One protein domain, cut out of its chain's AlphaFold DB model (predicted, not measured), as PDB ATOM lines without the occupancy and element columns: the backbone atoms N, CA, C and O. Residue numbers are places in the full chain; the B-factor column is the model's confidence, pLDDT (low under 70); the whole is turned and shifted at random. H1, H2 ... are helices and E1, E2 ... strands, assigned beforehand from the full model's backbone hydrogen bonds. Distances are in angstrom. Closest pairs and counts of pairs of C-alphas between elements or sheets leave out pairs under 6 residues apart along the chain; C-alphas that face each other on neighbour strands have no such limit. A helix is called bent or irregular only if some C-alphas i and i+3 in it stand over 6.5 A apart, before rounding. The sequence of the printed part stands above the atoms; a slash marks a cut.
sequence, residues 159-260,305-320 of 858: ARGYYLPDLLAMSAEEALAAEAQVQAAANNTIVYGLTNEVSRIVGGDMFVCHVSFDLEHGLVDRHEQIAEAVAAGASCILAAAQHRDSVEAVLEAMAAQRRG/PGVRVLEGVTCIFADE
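This is residues 159 to 260 and 305 to 320 of the 858 residues of an uncharacterized protein of Raphidocelis subcapitata (UniProt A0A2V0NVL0). A twisted sheet of four strands makes the middle, with H5 and H4 over one face and H3 across part of the other, which gives three layers, helices on both faces of a sheet. The hairpin of E2 and E3 lies at one end of the longest axis, with H2 near the other end. The printed part has 118 residues, with named elements in the order H1 H2 H3 E1 E2 E3 H4 E4 H5 E5 E6; the large sheet has the order E1 E4 E6 E5 and is mixed. The class is mixed, helices and strands, and the whole is compact, with a radius of gyration of the C-alphas of 14.3 A and spans of 45 by 33 by 31 A.

The sheet runs E1, residues 206 to 208, E4, residues 236 to 240, E6, residues 313 to 318, and E5, residues 308 to 310. E1 and E4 are parallel, with N 207 and O 236 at 2.9 A within hydrogen-bond range. E4 and E6 are parallel, with N 316 and O 237 at 2.8 A. E5 and E6 are an antiparallel hairpin, with N 308 and O 315 at 2.8 A. H5, residues 241 to 260, is on the sheet at a height of 9.7 A and runs along E6, at 4 degrees on the local plane; their closest C-alphas, of Ala 241 and Phe 317, are 4.4 A apart. H5 is irregular, with C-alphas 242 and 245 7.9 A apart. H4, residues 225 to 232, is on the same face at a height of 9.4 A. With residues 247 to 254 alone, H5 touches H4 at a steep tilt of 47 degrees, the same way; the closest C-alphas, of Ala 227 and Val 250, are 6.7 A apart. On the opposite face H3, residues 180 to 186, lies over E5 and across the strands, at 79 degrees on the local plane; the closest C-alphas, of Val 182 and Arg 308, are 5.8 A apart. H1, residues 164 to 167, and H2, residues 174 to 177, are each close but not clearly touching H3, with closest C-alphas 5.9 A apart for Leu 164 and Ala 186, and 6.8 A for Ala 175 and Gln 183. E1 runs on into E2, residues 211 to 214, at 28 degrees. E2 and E3, residues 218 to 221, are an antiparallel hairpin, with N 214 and O 218 at 2.8 A. Every O i to N i+4 pair is within range in H3 and H4, and 14 of 16 in H5; H1 and H2 are too short for such a pair.

H1 begins at C-alpha 164 (14.892, 116.282, 42.646). H5 is 29.6 A long, E6 16.2 A, E4 13.7 A and H4 10.3 A. E6 ends at C-alpha 318 (8.894, 108.774, 31.708).

The two C-alphas farthest apart, of Ala 172 and Glu 216, are 44.8 A apart. Residues 261 to 304 are not printed, and C-alphas 260 and 305 are 32.8 A apart across the cut. H3 to E1 is a long link of 19 residues, in which residues 194 to 195 pair in parallel with 206 to 207 of E1. The mean pLDDT of the printed part is 71.8, and 38 residues are under 70, namely 159 to 160, 169 to 187, 210 to 224 and 305 to 306.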
ATOM      1  N   ALA A 159       9.493 131.939  46.685       55.81
ATOM      2  CA  ALA A 159      10.382 131.094  45.889       55.81
ATOM      3  C   ALA A 159      10.891 129.898  46.721       55.81
ATOM      4  O   ALA A 159      11.551 130.077  47.751       55.81
ATOM      5  N   ARG A 160      10.591 128.673  46.272       67.94
ATOM      6  CA  ARG A 160      10.999 127.414  46.913       67.94
ATOM      7  C   ARG A 160      11.767 126.551  45.922       67.94
ATOM      8  O   ARG A 160      11.301 126.303  44.819       67.94
ATOM      9  N   GLY A 161      12.941 126.087  46.344       76.50
ATOM     10  CA  GLY A 161      13.727 125.093  45.619       76.50
ATOM     11  C   GLY A 161      13.594 123.722  46.275       76.50
ATOM     12  O   GLY A 161      13.786 123.612  47.487       76.50
ATOM     13  N   TYR A 162      13.310 122.685  45.488       79.31
ATOM     14  CA  TYR A 162      13.191 121.300  45.953       79.31
ATOM     15  C   TYR A 162      14.293 120.431  45.345       79.31
ATOM     16  O   TYR A 162      14.618 120.563  44.165       79.31
ATOM     17  N   TYR A 163      14.863 119.519  46.134       79.25
ATOM     18  CA  TYR A 163      15.799 118.524  45.611       79.25
ATOM     19  C   TYR A 163      15.049 117.491  44.770       79.25
ATOM     20  O   TYR A 163      14.029 116.946  45.195       79.25
ATOM     21  N   LEU A 164      15.571 117.179  43.582       77.56
ATOM     22  CA  LEU A 164      14.892 116.282  42.646       77.56
ATOM     23  C   LEU A 164      14.537 114.880  43.215       77.56
ATOM     24  O   LEU A 164      13.445 114.396  42.915       77.56
ATOM     25  N   PRO A 165      15.371 114.214  44.046       72.38
ATOM     26  CA  PRO A 165      15.018 112.923  44.642       72.38
ATOM     27  C   PRO A 165      13.804 112.986  45.578       72.38
ATOM     28  O   PRO A 165      13.056 112.010  45.653       72.38
ATOM     29  N   ASP A 166      13.595 114.123  46.254       71.50
ATOM     30  CA  ASP A 166      12.448 114.334  47.142       71.50
ATOM     31  C   ASP A 166      11.156 114.473  46.315       71.50
ATOM     32  O   ASP A 166      10.149 113.848  46.643       71.50
ATOM     33  N   LEU A 167      11.206 115.202  45.187       74.56
ATOM     34  CA  LEU A 167      10.087 115.324  44.236       74.56
ATOM     35  C   LEU A 167       9.716 113.988  43.576       74.56
ATOM     36  O   LEU A 167       8.540 113.691  43.384       74.56
ATOM     37  N   LEU A 168      10.714 113.168  43.233       71.69
ATOM     38  CA  LEU A 168      10.498 111.852  42.622       71.69
ATOM     39  C   LEU A 168       9.965 110.800  43.613       71.69
ATOM     40  O   LEU A 168       9.558 109.722  43.177       71.69
ATOM     41  N   ALA A 169       9.970 111.094  44.920       62.97
ATOM     42  CA  ALA A 169       9.564 110.189  45.999       62.97
ATOM     43  C   ALA A 169      10.234 108.798  45.927       62.97
ATOM     44  O   ALA A 169       9.622 107.784  46.270       62.97
ATOM     45  N   MET A 170      11.491 108.745  45.464       55.12
ATOM     46  CA  MET A 170      12.213 107.489  45.234       55.12
ATOM     47  C   MET A 170      12.356 106.697  46.535       55.12
ATOM     48  O   MET A 170      12.865 107.205  47.538       55.12
ATOM     49  N   SER A 171      11.987 105.417  46.516       49.38
ATOM     50  CA  SER A 171      12.321 104.530  47.624       49.38
ATOM     51  C   SER A 171      13.838 104.338  47.724       49.38
ATOM     52  O   SER A 171      14.586 104.455  46.748       49.38
ATOM     53  N   ALA A 172      14.310 103.984  48.921       46.06
ATOM     54  CA  ALA A 172      15.731 103.735  49.152       46.06
ATOM     55  C   ALA A 172      16.306 102.624  48.248       46.06
ATOM     56  O   ALA A 172      17.497 102.658  47.954       46.06
ATOM     57  N   GLU A 173      15.490 101.659  47.800       43.44
ATOM     58  CA  GLU A 173      15.918 100.597  46.880       43.44
ATOM     59  C   GLU A 173      16.028 101.092  45.428       43.44
ATOM     60  O   GLU A 173      16.973 100.723  44.734       43.44
ATOM     61  N   GLU A 174      15.149 101.993  44.982       50.53
ATOM     62  CA  GLU A 174      15.209 102.602  43.642       50.53
ATOM     63  C   GLU A 174      16.392 103.575  43.515       50.53
ATOM     64  O   GLU A 174      17.125 103.539  42.527       50.53
ATOM     65  N   ALA A 175      16.661 104.363  44.562       46.09
ATOM     66  CA  ALA A 175      17.858 105.204  44.664       46.09
ATOM     67  C   ALA A 175      19.170 104.391  44.776       46.09
ATOM     68  O   ALA A 175      20.254 104.896  44.486       46.09
ATOM     69  N   LEU A 176      19.087 103.118  45.186       44.78
ATOM     70  CA  LEU A 176      20.201 102.158  45.181       44.78
ATOM     71  C   LEU A 176      20.367 101.432  43.835       44.78
ATOM     72  O   LEU A 176      21.449 100.903  43.570       44.78
ATOM     73  N   ALA A 177      19.319 101.386  43.009       47.84
ATOM     74  CA  ALA A 177      19.338 100.805  41.667       47.84
ATOM     75  C   ALA A 177      19.816 101.801  40.591       47.84
ATOM     76  O   ALA A 177      20.350 101.377  39.564       47.84
ATOM     77  N   ALA A 178      19.661 103.107  40.829       52.41
ATOM     78  CA  ALA A 178      20.237 104.157  39.995       52.41
ATOM     79  C   ALA A 178      21.780 104.119  40.010       52.41
ATOM     80  O   ALA A 178      22.414 103.828  41.026       52.41
ATOM     81  N   GLU A 179      22.417 104.448  38.880       54.75
ATOM     82  CA  GLU A 179      23.880 104.534  38.827       54.75
ATOM     83  C   GLU A 179      24.402 105.630  39.767       54.75
ATOM     84  O   GLU A 179      23.852 106.728  39.835       54.75
ATOM     85  N   ALA A 180      25.521 105.378  40.453       53.97
ATOM     86  CA  ALA A 180      26.043 106.292  41.473       53.97
ATOM     87  C   ALA A 180      26.346 107.718  40.958       53.97
ATOM     88  O   ALA A 180      26.314 108.662  41.743       53.97
ATOM     89  N   GLN A 181      26.624 107.892  39.658       51.00
ATOM     90  CA  GLN A 181      26.771 109.216  39.035       51.00
ATOM     91  C   GLN A 181      25.422 109.909  38.799       51.00
ATOM     92  O   GLN A 181      25.311 111.101  39.071       51.00
ATOM     93  N   VAL A 182      24.398 109.165  38.363       56.78
ATOM     94  CA  VAL A 182      23.021 109.666  38.230       56.78
ATOM     95  C   VAL A 182      22.492 110.091  39.597       56.78
ATOM     96  O   VAL A 182      22.023 111.216  39.741       56.78
ATOM     97  N   GLN A 183      22.664 109.253  40.625       59.28
ATOM     98  CA  GLN A 183      22.245 109.584  41.986       59.28
ATOM     99  C   GLN A 183      22.994 110.808  42.538       59.28
ATOM    100  O   GLN A 183      22.378 111.691  43.123       59.28
ATOM    101  N   ALA A 184      24.316 110.902  42.342       58.31
ATOM    102  CA  ALA A 184      25.103 112.036  42.835       58.31
ATOM    103  C   ALA A 184      24.747 113.372  42.159       58.31
ATOM    104  O   ALA A 184      24.836 114.415  42.803       58.31
ATOM    105  N   ALA A 185      24.351 113.348  40.886       59.12
ATOM    106  CA  ALA A 185      23.899 114.535  40.170       59.12
ATOM    107  C   ALA A 185      22.452 114.901  40.519       59.12
ATOM    108  O   ALA A 185      22.209 116.048  40.872       59.12
ATOM    109  N   ALA A 186      21.524 113.936  40.527       63.09
ATOM    110  CA  ALA A 186      20.140 114.166  40.944       63.09
ATOM    111  C   ALA A 186      20.073 114.736  42.373       63.09
ATOM    112  O   ALA A 186      19.362 115.707  42.608       63.09
ATOM    113  N   ASN A 187      20.897 114.227  43.299       64.25
ATOM    114  CA  ASN A 187      21.045 114.767  44.659       64.25
ATOM    115  C   ASN A 187      21.550 116.228  44.717       64.25
ATOM    116  O   ASN A 187      21.411 116.864  45.759       64.25
ATOM    117  N   ASN A 188      22.161 116.750  43.650       71.31
ATOM    118  CA  ASN A 188      22.632 118.136  43.555       71.31
ATOM    119  C   ASN A 188      21.692 119.035  42.728       71.31
ATOM    120  O   ASN A 188      21.852 120.255  42.763       71.31
ATOM    121  N   THR A 189      20.734 118.461  41.996       80.06
ATOM    122  CA  THR A 189      19.763 119.208  41.190       80.06
ATOM    123  C   THR A 189      18.643 119.725  42.082       80.06
ATOM    124  O   THR A 189      17.889 118.950  42.675       80.06
ATOM    125  N   ILE A 190      18.549 121.052  42.164       82.06
ATOM    126  CA  ILE A 190      17.464 121.771  42.829       82.06
ATOM    127  C   ILE A 190      16.575 122.360  41.737       82.06
ATOM    128  O   ILE A 190      17.061 123.106  40.889       82.06
ATOM    129  N   VAL A 191      15.292 122.017  41.778       86.06
ATOM    130  CA  VAL A 191      14.250 122.531  40.887       86.06
ATOM    131  C   VAL A 191      13.585 123.717  41.578       86.06
ATOM    132  O   VAL A 191      13.152 123.577  42.723       86.06
ATOM    133  N   TYR A 192      13.515 124.867  40.904       85.62
ATOM    134  CA  TYR A 192      12.928 126.112  41.438       85.62
ATOM    135  C   TYR A 192      11.559 126.468  40.841       85.62
ATOM    136  O   TYR A 192      10.881 127.358  41.352       85.62
ATOM    137  N   GLY A 193      11.137 125.737  39.810       86.69
ATOM    138  CA  GLY A 193       9.908 125.971  39.067       86.69
ATOM    139  C   GLY A 193       9.650 124.860  38.052       86.69
ATOM    140  O   GLY A 193      10.526 124.037  37.765       86.69
ATOM    141  N   LEU A 194       8.425 124.834  37.532       88.88
ATOM    142  CA  LEU A 194       7.923 123.886  36.539       88.88
ATOM    143  C   LEU A 194       7.236 124.667  35.416       88.88
ATOM    144  O   LEU A 194       6.380 125.521  35.682       88.88
ATOM    145  N   THR A 195       7.605 124.385  34.167       86.50
ATOM    146  CA  THR A 195       6.988 125.014  32.991       86.50
ATOM    147  C   THR A 195       7.120 124.152  31.731       86.50
ATOM    148  O   THR A 195       8.072 123.388  31.580       86.50
ATOM    149  N   ASN A 196       6.168 124.297  30.812       83.56
ATOM    150  CA  ASN A 196       6.200 123.775  29.441       83.56
ATOM    151  C   ASN A 196       6.394 124.914  28.399       83.56
ATOM    152  O   ASN A 196       6.351 124.673  27.187       83.56
ATOM    153  N   GLU A 197       6.658 126.148  28.860       81.12
ATOM    154  CA  GLU A 197       6.890 127.351  28.055       81.12
ATOM    155  C   GLU A 197       8.333 127.854  28.204       81.12
ATOM    156  O   GLU A 197       8.738 128.339  29.259       81.12
ATOM    157  N   VAL A 198       9.106 127.817  27.112       81.75
ATOM    158  CA  VAL A 198      10.509 128.279  27.086       81.75
ATOM    159  C   VAL A 198      10.654 129.727  27.572       81.75
ATOM    160  O   VAL A 198      11.571 130.046  28.323       81.75
ATOM    161  N   SER A 199       9.724 130.602  27.181       80.19
ATOM    162  CA  SER A 199       9.724 132.030  27.524       80.19
ATOM    163  C   SER A 199       9.499 132.335  29.006       80.19
ATOM    164  O   SER A 199       9.724 133.474  29.410       80.19
ATOM    165  N   ARG A 200       9.050 131.358  29.806       78.81
ATOM    166  CA  ARG A 200       8.817 131.504  31.252       78.81
ATOM    167  C   ARG A 200       9.893 130.841  32.120       78.81
ATOM    168  O   ARG A 200       9.797 130.929  33.339       78.81
ATOM    169  N   ILE A 201      10.901 130.197  31.525       83.88
ATOM    170  CA  ILE A 201      11.979 129.533  32.271       83.88
ATOM    171  C   ILE A 201      12.788 130.561  33.062       83.88
ATOM    172  O   ILE A 201      13.388 131.477  32.496       83.88
ATOM    173  N   VAL A 202      12.869 130.346  34.372       82.62
ATOM    174  CA  VAL A 202      13.836 130.987  35.259       82.62
ATOM    175  C   VAL A 202      14.998 130.016  35.498       82.62
ATOM    176  O   VAL A 202      14.848 128.792  35.493       82.62
ATOM    177  N   GLY A 203      16.207 130.558  35.668       83.62
ATOM    178  CA  GLY A 203      17.417 129.751  35.834       83.62
ATOM    179  C   GLY A 203      17.317 128.801  37.030       83.62
ATOM    180  O   GLY A 203      17.309 129.252  38.174       83.62
ATOM    181  N   GLY A 204      17.289 127.492  36.765       82.81
ATOM    182  CA  GLY A 204      17.072 126.456  37.778       82.81
ATOM    183  C   GLY A 204      15.782 125.639  37.616       82.81
ATOM    184  O   GLY A 204      15.658 124.603  38.269       82.81
ATOM    185  N   ASP A 205      14.865 126.034  36.735       89.31
ATOM    186  CA  ASP A 205      13.585 125.344  36.534       89.31
ATOM    187  C   ASP A 205      13.714 123.958  35.879       89.31
ATOM    188  O   ASP A 205      14.718 123.623  35.237       89.31
ATOM    189  N   MET A 206      12.660 123.151  36.034       90.19
ATOM    190  CA  MET A 206      12.411 121.960  35.228       90.19
ATOM    191  C   MET A 206      11.506 122.318  34.042       90.19
ATOM    192  O   MET A 206      10.374 122.766  34.228       90.19
ATOM    193  N   PHE A 207      11.989 122.057  32.827       90.38
ATOM    194  CA  PHE A 207      11.195 122.177  31.606       90.38
ATOM    195  C   PHE A 207      10.552 120.832  31.242       90.38
ATOM    196  O   PHE A 207      11.235 119.808  31.150       90.38
ATOM    197  N   VAL A 208       9.237 120.842  31.026       88.31
ATOM    198  CA  VAL A 208       8.451 119.685  30.590       88.31
ATOM    199  C   VAL A 208       8.274 119.745  29.074       88.31
ATOM    200  O   VAL A 208       7.635 120.652  28.541       88.31
ATOM    201  N   CYS A 209       8.839 118.767  28.369       82.06
ATOM    202  CA  CYS A 209       8.803 118.676  26.912       82.06
ATOM    203  C   CYS A 209       7.407 118.291  26.413       82.06
ATOM    204  O   CYS A 209       7.128 117.114  26.192       82.06
ATOM    205  N   HIS A 210       6.540 119.283  26.223       67.56
ATOM    206  CA  HIS A 210       5.174 119.070  25.757       67.56
ATOM    207  C   HIS A 210       5.131 118.351  24.397       67.56
ATOM    208  O   HIS A 210       5.760 118.780  23.421       67.56
ATOM    209  N   VAL A 211       4.313 117.301  24.312       56.34
ATOM    210  CA  VAL A 211       4.000 116.600  23.061       56.34
ATOM    211  C   VAL A 211       2.732 117.220  22.475       56.34
ATOM    212  O   VAL A 211       1.627 116.966  22.945       56.34
ATOM    213  N   SER A 212       2.864 118.113  21.496       46.19
ATOM    214  CA  SER A 212       1.703 118.735  20.834       46.19
ATOM    215  C   SER A 212       1.084 117.796  19.798       46.19
ATOM    216  O   SER A 212       1.811 117.100  19.099       46.19
ATOM    217  N   PHE A 213      -0.243 117.781  19.643       36.16
ATOM    218  CA  PHE A 213      -0.887 117.052  18.544       36.16
ATOM    219  C   PHE A 213      -1.028 117.952  17.309       36.16
ATOM    220  O   PHE A 213      -1.854 118.863  17.287       36.16
ATOM    221  N   ASP A 214      -0.234 117.679  16.279       35.09
ATOM    222  CA  ASP A 214      -0.340 118.279  14.953       35.09
ATOM    223  C   ASP A 214      -1.305 117.481  14.057       35.09
ATOM    224  O   ASP A 214      -1.332 116.247  14.063       35.09
ATOM    225  N   LEU A 215      -2.098 118.190  13.252       30.08
ATOM    226  CA  LEU A 215      -3.155 117.588  12.433       30.08
ATOM    227  C   LEU A 215      -2.634 116.853  11.183       30.08
ATOM    228  O   LEU A 215      -3.332 115.977  10.672       30.08
ATOM    229  N   GLU A 216      -1.431 117.168  10.691       26.81
ATOM    230  CA  GLU A 216      -0.822 116.499   9.529       26.81
ATOM    231  C   GLU A 216       0.149 115.383   9.939       26.81
ATOM    232  O   GLU A 216       0.241 114.342   9.278       26.81
ATOM    233  N   HIS A 217       0.858 115.573  11.052       27.17
ATOM    234  CA  HIS A 217       1.963 114.719  11.481       27.17
ATOM    235  C   HIS A 217       1.598 113.778  12.641       27.17
ATOM    236  O   HIS A 217       2.263 112.747  12.806       27.17
ATOM    237  N   GLY A 218       0.518 114.066  13.378       30.66
ATOM    238  CA  GLY A 218       0.139 113.397  14.625       30.66
ATOM    239  C   GLY A 218       0.798 114.070  15.829       30.66
ATOM    240  O   GLY A 218       1.047 115.267  15.815       30.66
ATOM    241  N   LEU A 219       1.120 113.311  16.878       35.56
ATOM    242  CA  LEU A 219       1.942 113.838  17.972       35.56
ATOM    243  C   LEU A 219       3.304 114.319  17.425       35.56
ATOM    244  O   LEU A 219       4.072 113.525  16.883       35.56
ATOM    245  N   VAL A 220       3.559 115.621  17.554       41.34
ATOM    246  CA  VAL A 220       4.795 116.324  17.202       41.34
ATOM    247  C   VAL A 220       5.437 116.821  18.488       41.34
ATOM    248  O   VAL A 220       4.931 117.719  19.168       41.34
ATOM    249  N   ASP A 221       6.577 116.224  18.807       52.56
ATOM    250  CA  ASP A 221       7.409 116.595  19.939       52.56
ATOM    251  C   ASP A 221       8.139 117.903  19.687       52.56
ATOM    252  O   ASP A 221       8.960 117.987  18.770       52.56
ATOM    253  N   ARG A 222       7.980 118.880  20.583       60.38
ATOM    254  CA  ARG A 222       8.788 120.109  20.565       60.38
ATOM    255  C   ARG A 222      10.187 119.888  21.157       60.38
ATOM    256  O   ARG A 222      10.697 120.709  21.906       60.38
ATOM    257  N   HIS A 223      10.835 118.778  20.809       63.12
ATOM    258  CA  HIS A 223      12.200 118.452  21.232       63.12
ATOM    259  C   HIS A 223      13.243 119.465  20.721       63.12
ATOM    260  O   HIS A 223      14.293 119.628  21.335       63.12
ATOM    261  N   GLU A 224      12.918 120.214  19.665       63.28
ATOM    262  CA  GLU A 224      13.672 121.387  19.200       63.28
ATOM    263  C   GLU A 224      13.757 122.491  20.277       63.28
ATOM    264  O   GLU A 224      14.812 123.102  20.454       63.28
ATOM    265  N   GLN A 225      12.709 122.667  21.095       76.25
ATOM    266  CA  GLN A 225      12.685 123.632  22.204       76.25
ATOM    267  C   GLN A 225      13.594 123.247  23.376       76.25
ATOM    268  O   GLN A 225      13.868 124.090  24.222       76.25
ATOM    269  N   ILE A 226      14.103 122.011  23.450       82.50
ATOM    270  CA  ILE A 226      15.021 121.597  24.528       82.50
ATOM    271  C   ILE A 226      16.308 122.423  24.479       82.50
ATOM    272  O   ILE A 226      16.839 122.802  25.524       82.50
ATOM    273  N   ALA A 227      16.788 122.745  23.274       81.50
ATOM    274  CA  ALA A 227      17.968 123.579  23.114       81.50
ATOM    275  C   ALA A 227      17.729 125.004  23.631       81.50
ATOM    276  O   ALA A 227      18.565 125.553  24.352       81.50
ATOM    277  N   GLU A 228      16.564 125.575  23.323       84.94
ATOM    278  CA  GLU A 228      16.155 126.895  23.804       84.94
ATOM    279  C   GLU A 228      15.926 126.893  25.324       84.94
ATOM    280  O   GLU A 228      16.395 127.793  26.014       84.94
ATOM    281  N   ALA A 229      15.296 125.849  25.871       85.50
ATOM    282  CA  ALA A 229      15.033 125.699  27.301       85.50
ATOM    283  C   ALA A 229      16.320 125.595  28.133       85.50
ATOM    284  O   ALA A 229      16.472 126.257  29.163       85.50
ATOM    285  N   VAL A 230      17.292 124.806  27.667       86.44
ATOM    286  CA  VAL A 230      18.616 124.713  28.299       86.44
ATOM    287  C   VAL A 230      19.410 126.013  28.129       86.44
ATOM    288  O   VAL A 230      20.164 126.379  29.028       86.44
ATOM    289  N   ALA A 231      19.236 126.744  27.022       85.62
ATOM    290  CA  ALA A 231      19.830 128.072  26.845       85.62
ATOM    291  C   ALA A 231      19.190 129.140  27.758       85.62
ATOM    292  O   ALA A 231      19.903 130.012  28.253       85.62
ATOM    293  N   ALA A 232      17.886 129.038  28.036       85.81
ATOM    294  CA  ALA A 232      17.159 129.876  28.994       85.81
ATOM    295  C   ALA A 232      17.506 129.560  30.467       85.81
ATOM    296  O   ALA A 232      17.247 130.373  31.351       85.81
ATOM    297  N   GLY A 233      18.146 128.415  30.734       86.00
ATOM    298  CA  GLY A 233      18.678 128.061  32.052       86.00
ATOM    299  C   GLY A 233      17.941 126.936  32.784       86.00
ATOM    300  O   GLY A 233      18.120 126.808  33.999       86.00
ATOM    301  N   ALA A 234      17.149 126.112  32.090       87.56
ATOM    302  CA  ALA A 234      16.549 124.916  32.684       87.56
ATOM    303  C   ALA A 234      17.635 123.982  33.260       87.56
ATOM    304  O   ALA A 234      18.579 123.593  32.566       87.56
ATOM    305  N   SER A 235      17.502 123.605  34.537       86.75
ATOM    306  CA  SER A 235      18.427 122.674  35.213       86.75
ATOM    307  C   SER A 235      18.034 121.209  35.008       86.75
ATOM    308  O   SER A 235      18.872 120.298  35.099       86.75
ATOM    309  N   CYS A 236      16.751 120.988  34.714       89.19
ATOM    310  CA  CYS A 236      16.156 119.679  34.552       89.19
ATOM    311  C   CYS A 236      15.204 119.641  33.346       89.19
ATOM    312  O   CYS A 236      14.534 120.624  33.042       89.19
ATOM    313  N   ILE A 237      15.149 118.499  32.661       89.38
ATOM    314  CA  ILE A 237      14.273 118.242  31.513       89.38
ATOM    315  C   ILE A 237      13.435 117.001  31.816       89.38
ATOM    316  O   ILE A 237      13.995 115.955  32.140       89.38
ATOM    317  N   LEU A 238      12.117 117.092  31.668       88.19
ATOM    318  CA  LEU A 238      11.197 115.956  31.724       88.19
ATOM    319  C   LEU A 238      10.667 115.672  30.312       88.19
ATOM    320  O   LEU A 238      10.103 116.558  29.677       88.19
ATOM    321  N   ALA A 239      10.850 114.449  29.811       87.12
ATOM    322  CA  ALA A 239      10.459 114.059  28.453       87.12
ATOM    323  C   ALA A 239       9.936 112.615  28.389       87.12
ATOM    324  O   ALA A 239      10.308 111.770  29.210       87.12
ATOM    325  N   ALA A 240       9.101 112.301  27.392       84.06
ATOM    326  CA  ALA A 240       8.618 110.932  27.222       84.06
ATOM    327  C   ALA A 240       9.760 109.986  26.795       84.06
ATOM    328  O   ALA A 240      10.611 110.323  25.965       84.06
ATOM    329  N   ALA A 241       9.794 108.781  27.366       83.19
ATOM    330  CA  ALA A 241      10.934 107.866  27.290       83.19
ATOM    331  C   ALA A 241      11.266 107.400  25.865       83.19
ATOM    332  O   ALA A 241      12.425 107.114  25.558       83.19
ATOM    333  N   GLN A 242      10.267 107.391  24.984       80.75
ATOM    334  CA  GLN A 242      10.407 107.072  23.564       80.75
ATOM    335  C   GLN A 242      11.230 108.108  22.762       80.75
ATOM    336  O   GLN A 242      11.683 107.780  21.668       80.75
ATOM    337  N   HIS A 243      11.481 109.311  23.302       77.62
ATOM    338  CA  HIS A 243      12.294 110.360  22.658       77.62
ATOM    339  C   HIS A 243      13.714 110.478  23.221       77.62
ATOM    340  O   HIS A 243      14.432 111.403  22.843       77.62
ATOM    341  N   ARG A 244      14.142 109.555  24.099       81.44
ATOM    342  CA  ARG A 244      15.472 109.579  24.738       81.44
ATOM    343  C   ARG A 244      16.603 109.867  23.753       81.44
ATOM    344  O   ARG A 244      17.375 110.789  23.986       81.44
ATOM    345  N   ASP A 245      16.661 109.112  22.660       80.56
ATOM    346  CA  ASP A 245      17.733 109.213  21.667       80.56
ATOM    347  C   ASP A 245      17.756 110.600  20.987       80.56
ATOM    348  O   ASP A 245      18.827 111.140  20.714       80.56
ATOM    349  N   SER A 246      16.585 111.218  20.771       79.94
ATOM    350  CA  SER A 246      16.470 112.584  20.235       79.94
ATOM    351  C   SER A 246      16.949 113.636  21.239       79.94
ATOM    352  O   SER A 246      17.672 114.555  20.859       79.94
ATOM    353  N   VAL A 247      16.582 113.501  22.519       79.44
ATOM    354  CA  VAL A 247      17.033 114.414  23.588       79.44
ATOM    355  C   VAL A 247      18.547 114.314  23.791       79.44
ATOM    356  O   VAL A 247      19.221 115.339  23.892       79.44
ATOM    357  N   GLU A 248      19.096 113.095  23.793       83.31
ATOM    358  CA  GLU A 248      20.541 112.849  23.860       83.31
ATOM    359  C   GLU A 248      21.268 113.525  22.680       83.31
ATOM    360  O   GLU A 248      22.210 114.284  22.906       83.31
ATOM    361  N   ALA A 249      20.774 113.366  21.446       80.88
ATOM    362  CA  ALA A 249      21.371 113.986  20.259       80.88
ATOM    363  C   ALA A 249      21.353 115.531  20.281       80.88
ATOM    364  O   ALA A 249      22.341 116.156  19.889       80.88
ATOM    365  N   VAL A 250      20.266 116.158  20.754       81.69
ATOM    366  CA  VAL A 250      20.169 117.628  20.873       81.69
ATOM    367  C   VAL A 250      21.205 118.162  21.868       81.69
ATOM    368  O   VAL A 250      21.944 119.095  21.548       81.69
ATOM    369  N   LEU A 251      21.315 117.552  23.052       82.06
ATOM    370  CA  LEU A 251      22.251 118.003  24.088       82.06
ATOM    371  C   LEU A 251      23.720 117.767  23.690       82.06
ATOM    372  O   LEU A 251      24.566 118.635  23.927       82.06
ATOM    373  N   GLU A 252      24.028 116.652  23.018       84.50
ATOM    374  CA  GLU A 252      25.359 116.410  22.442       84.50
ATOM    375  C   GLU A 252      25.726 117.451  21.370       84.50
ATOM    376  O   GLU A 252      26.859 117.946  21.361       84.50
ATOM    377  N   ALA A 253      24.779 117.826  20.500       81.12
ATOM    378  CA  ALA A 253      24.983 118.846  19.472       81.12
ATOM    379  C   ALA A 253      25.260 120.231  20.082       81.12
ATOM    380  O   ALA A 253      26.239 120.878  19.703       81.12
ATOM    381  N   MET A 254      24.481 120.652  21.088       80.19
ATOM    382  CA  MET A 254      24.733 121.901  21.825       80.19
ATOM    383  C   MET A 254      26.129 121.924  22.454       80.19
ATOM    384  O   MET A 254      26.841 122.925  22.384       80.19
ATOM    385  N   ALA A 255      26.550 120.824  23.077       81.00
ATOM    386  CA  ALA A 255      27.862 120.757  23.701       81.00
ATOM    387  C   ALA A 255      29.001 120.689  22.673       81.00
ATOM    388  O   ALA A 255      30.078 121.235  22.915       81.00
ATOM    389  N   ALA A 256      28.787 120.066  21.510       81.38
ATOM    390  CA  ALA A 256      29.719 120.135  20.387       81.38
ATOM    391  C   ALA A 256      29.875 121.573  19.863       81.38
ATOM    392  O   ALA A 256      31.007 122.008  19.657       81.38
ATOM    393  N   GLN A 257      28.777 122.328  19.740       78.31
ATOM    394  CA  GLN A 257      28.802 123.744  19.365       78.31
ATOM    395  C   GLN A 257      29.584 124.587  20.385       78.31
ATOM    396  O   GLN A 257      30.565 125.221  20.005       78.31
ATOM    397  N   ARG A 258      29.260 124.497  21.685       80.38
ATOM    398  CA  ARG A 258      29.995 125.203  22.758       80.38
ATOM    399  C   ARG A 258      31.494 124.869  22.764       80.38
ATOM    400  O   ARG A 258      32.325 125.738  23.014       80.38
ATOM    401  N   ARG A 259      31.860 123.609  22.485       79.88
ATOM    402  CA  ARG A 259      33.265 123.168  22.351       79.88
ATOM    403  C   ARG A 259      33.957 123.763  21.117       79.88
ATOM    404  O   ARG A 259      35.163 123.975  21.169       79.88
ATOM    405  N   GLY A 260      33.221 124.023  20.035       71.44
ATOM    406  CA  GLY A 260      33.718 124.707  18.838       71.44
ATOM    407  C   GLY A 260      33.888 126.214  19.041       71.44
ATOM    408  O   GLY A 260      34.937 126.758  18.712       71.44
ATOM    409  N   PRO A 305      11.887 105.757  36.784       55.66
ATOM    410  CA  PRO A 305      12.068 106.759  35.738       55.66
ATOM    411  C   PRO A 305      13.520 106.790  35.267       55.66
ATOM    412  O   PRO A 305      14.451 106.730  36.072       55.66
ATOM    413  N   GLY A 306      13.732 106.877  33.955       65.44
ATOM    414  CA  GLY A 306      15.068 106.795  33.372       65.44
ATOM    415  C   GLY A 306      15.868 108.076  33.587       65.44
ATOM    416  O   GLY A 306      16.088 108.800  32.625       65.44
ATOM    417  N   VAL A 307      16.286 108.375  34.818       71.00
ATOM    418  CA  VAL A 307      17.058 109.586  35.130       71.00
ATOM    419  C   VAL A 307      18.464 109.483  34.529       71.00
ATOM    420  O   VAL A 307      19.143 108.462  34.662       71.00
ATOM    421  N   ARG A 308      18.908 110.541  33.851       75.06
ATOM    422  CA  ARG A 308      20.231 110.673  33.224       75.06
ATOM    423  C   ARG A 308      20.802 112.069  33.442       75.06
ATOM    424  O   ARG A 308      20.085 113.003  33.782       75.06
ATOM    425  N   VAL A 309      22.106 112.207  33.224       75.69
ATOM    426  CA  VAL A 309      22.817 113.490  33.275       75.69
ATOM    427  C   VAL A 309      23.522 113.664  31.944       75.69
ATOM    428  O   VAL A 309      24.382 112.856  31.599       75.69
ATOM    429  N   LEU A 310      23.141 114.689  31.193       73.94
ATOM    430  CA  LEU A 310      23.574 114.903  29.818       73.94
ATOM    431  C   LEU A 310      24.132 116.322  29.713       73.94
ATOM    432  O   LEU A 310      23.411 117.292  29.918       73.94
ATOM    433  N   GLU A 311      25.446 116.430  29.492       75.94
ATOM    434  CA  GLU A 311      26.183 117.702  29.341       75.94
ATOM    435  C   GLU A 311      25.881 118.747  30.449       75.94
ATOM    436  O   GLU A 311      25.876 119.957  30.224       75.94
ATOM    437  N   GLY A 312      25.651 118.259  31.676       75.56
ATOM    438  CA  GLY A 312      25.380 119.058  32.881       75.56
ATOM    439  C   GLY A 312      23.900 119.219  33.252       75.56
ATOM    440  O   GLY A 312      23.617 119.677  34.355       75.56
ATOM    441  N   VAL A 313      22.972 118.803  32.388       82.81
ATOM    442  CA  VAL A 313      21.517 118.897  32.596       82.81
ATOM    443  C   VAL A 313      20.962 117.558  33.086       82.81
ATOM    444  O   VAL A 313      21.342 116.500  32.578       82.81
ATOM    445  N   THR A 314      20.052 117.575  34.065       86.44
ATOM    446  CA  THR A 314      19.405 116.342  34.555       86.44
ATOM    447  C   THR A 314      18.165 116.030  33.725       86.44
ATOM    448  O   THR A 314      17.227 116.816  33.707       86.44
ATOM    449  N   CYS A 315      18.126 114.884  33.054       85.44
ATOM    450  CA  CYS A 315      17.005 114.479  32.205       85.44
ATOM    451  C   CYS A 315      16.224 113.330  32.849       85.44
ATOM    452  O   CYS A 315      16.822 112.362  33.315       85.44
ATOM    453  N   ILE A 316      14.897 113.420  32.851       85.31
ATOM    454  CA  ILE A 316      13.967 112.417  33.373       85.31
ATOM    455  C   ILE A 316      13.167 111.873  32.192       85.31
ATOM    456  O   ILE A 316      12.486 112.623  31.497       85.31
ATOM    457  N   PHE A 317      13.245 110.560  31.979       84.12
ATOM    458  CA  PHE A 317      12.509 109.867  30.925       84.12
ATOM    459  C   PHE A 317      11.366 109.040  31.524       84.12
ATOM    460  O   PHE A 317      11.634 108.084  32.257       84.12
ATOM    461  N   ALA A 318      10.120 109.406  31.208       82.69
ATOM    462  CA  ALA A 318       8.894 108.774  31.708       82.69
ATOM    463  C   ALA A 318       8.100 108.098  30.578       82.69
ATOM    464  O   ALA A 318       8.006 108.651  29.486       82.69
ATOM    465  N   ASP A 319       7.530 106.914  30.814       81.12
ATOM    466  CA  ASP A 319       6.698 106.234  29.807       81.12
ATOM    467  C   ASP A 319       5.336 106.934  29.622       81.12
ATOM    468  O   ASP A 319       4.860 107.064  28.496       81.12
ATOM    469  N   GLU A 320       4.761 107.456  30.710       80.19
ATOM    470  CA  GLU A 320       3.558 108.296  30.719       80.19
ATOM    471  C   GLU A 320       3.950 109.700  31.212       80.19
ATOM    472  O   GLU A 320       4.204 109.924  32.397       80.19
TER     473      GLU A 320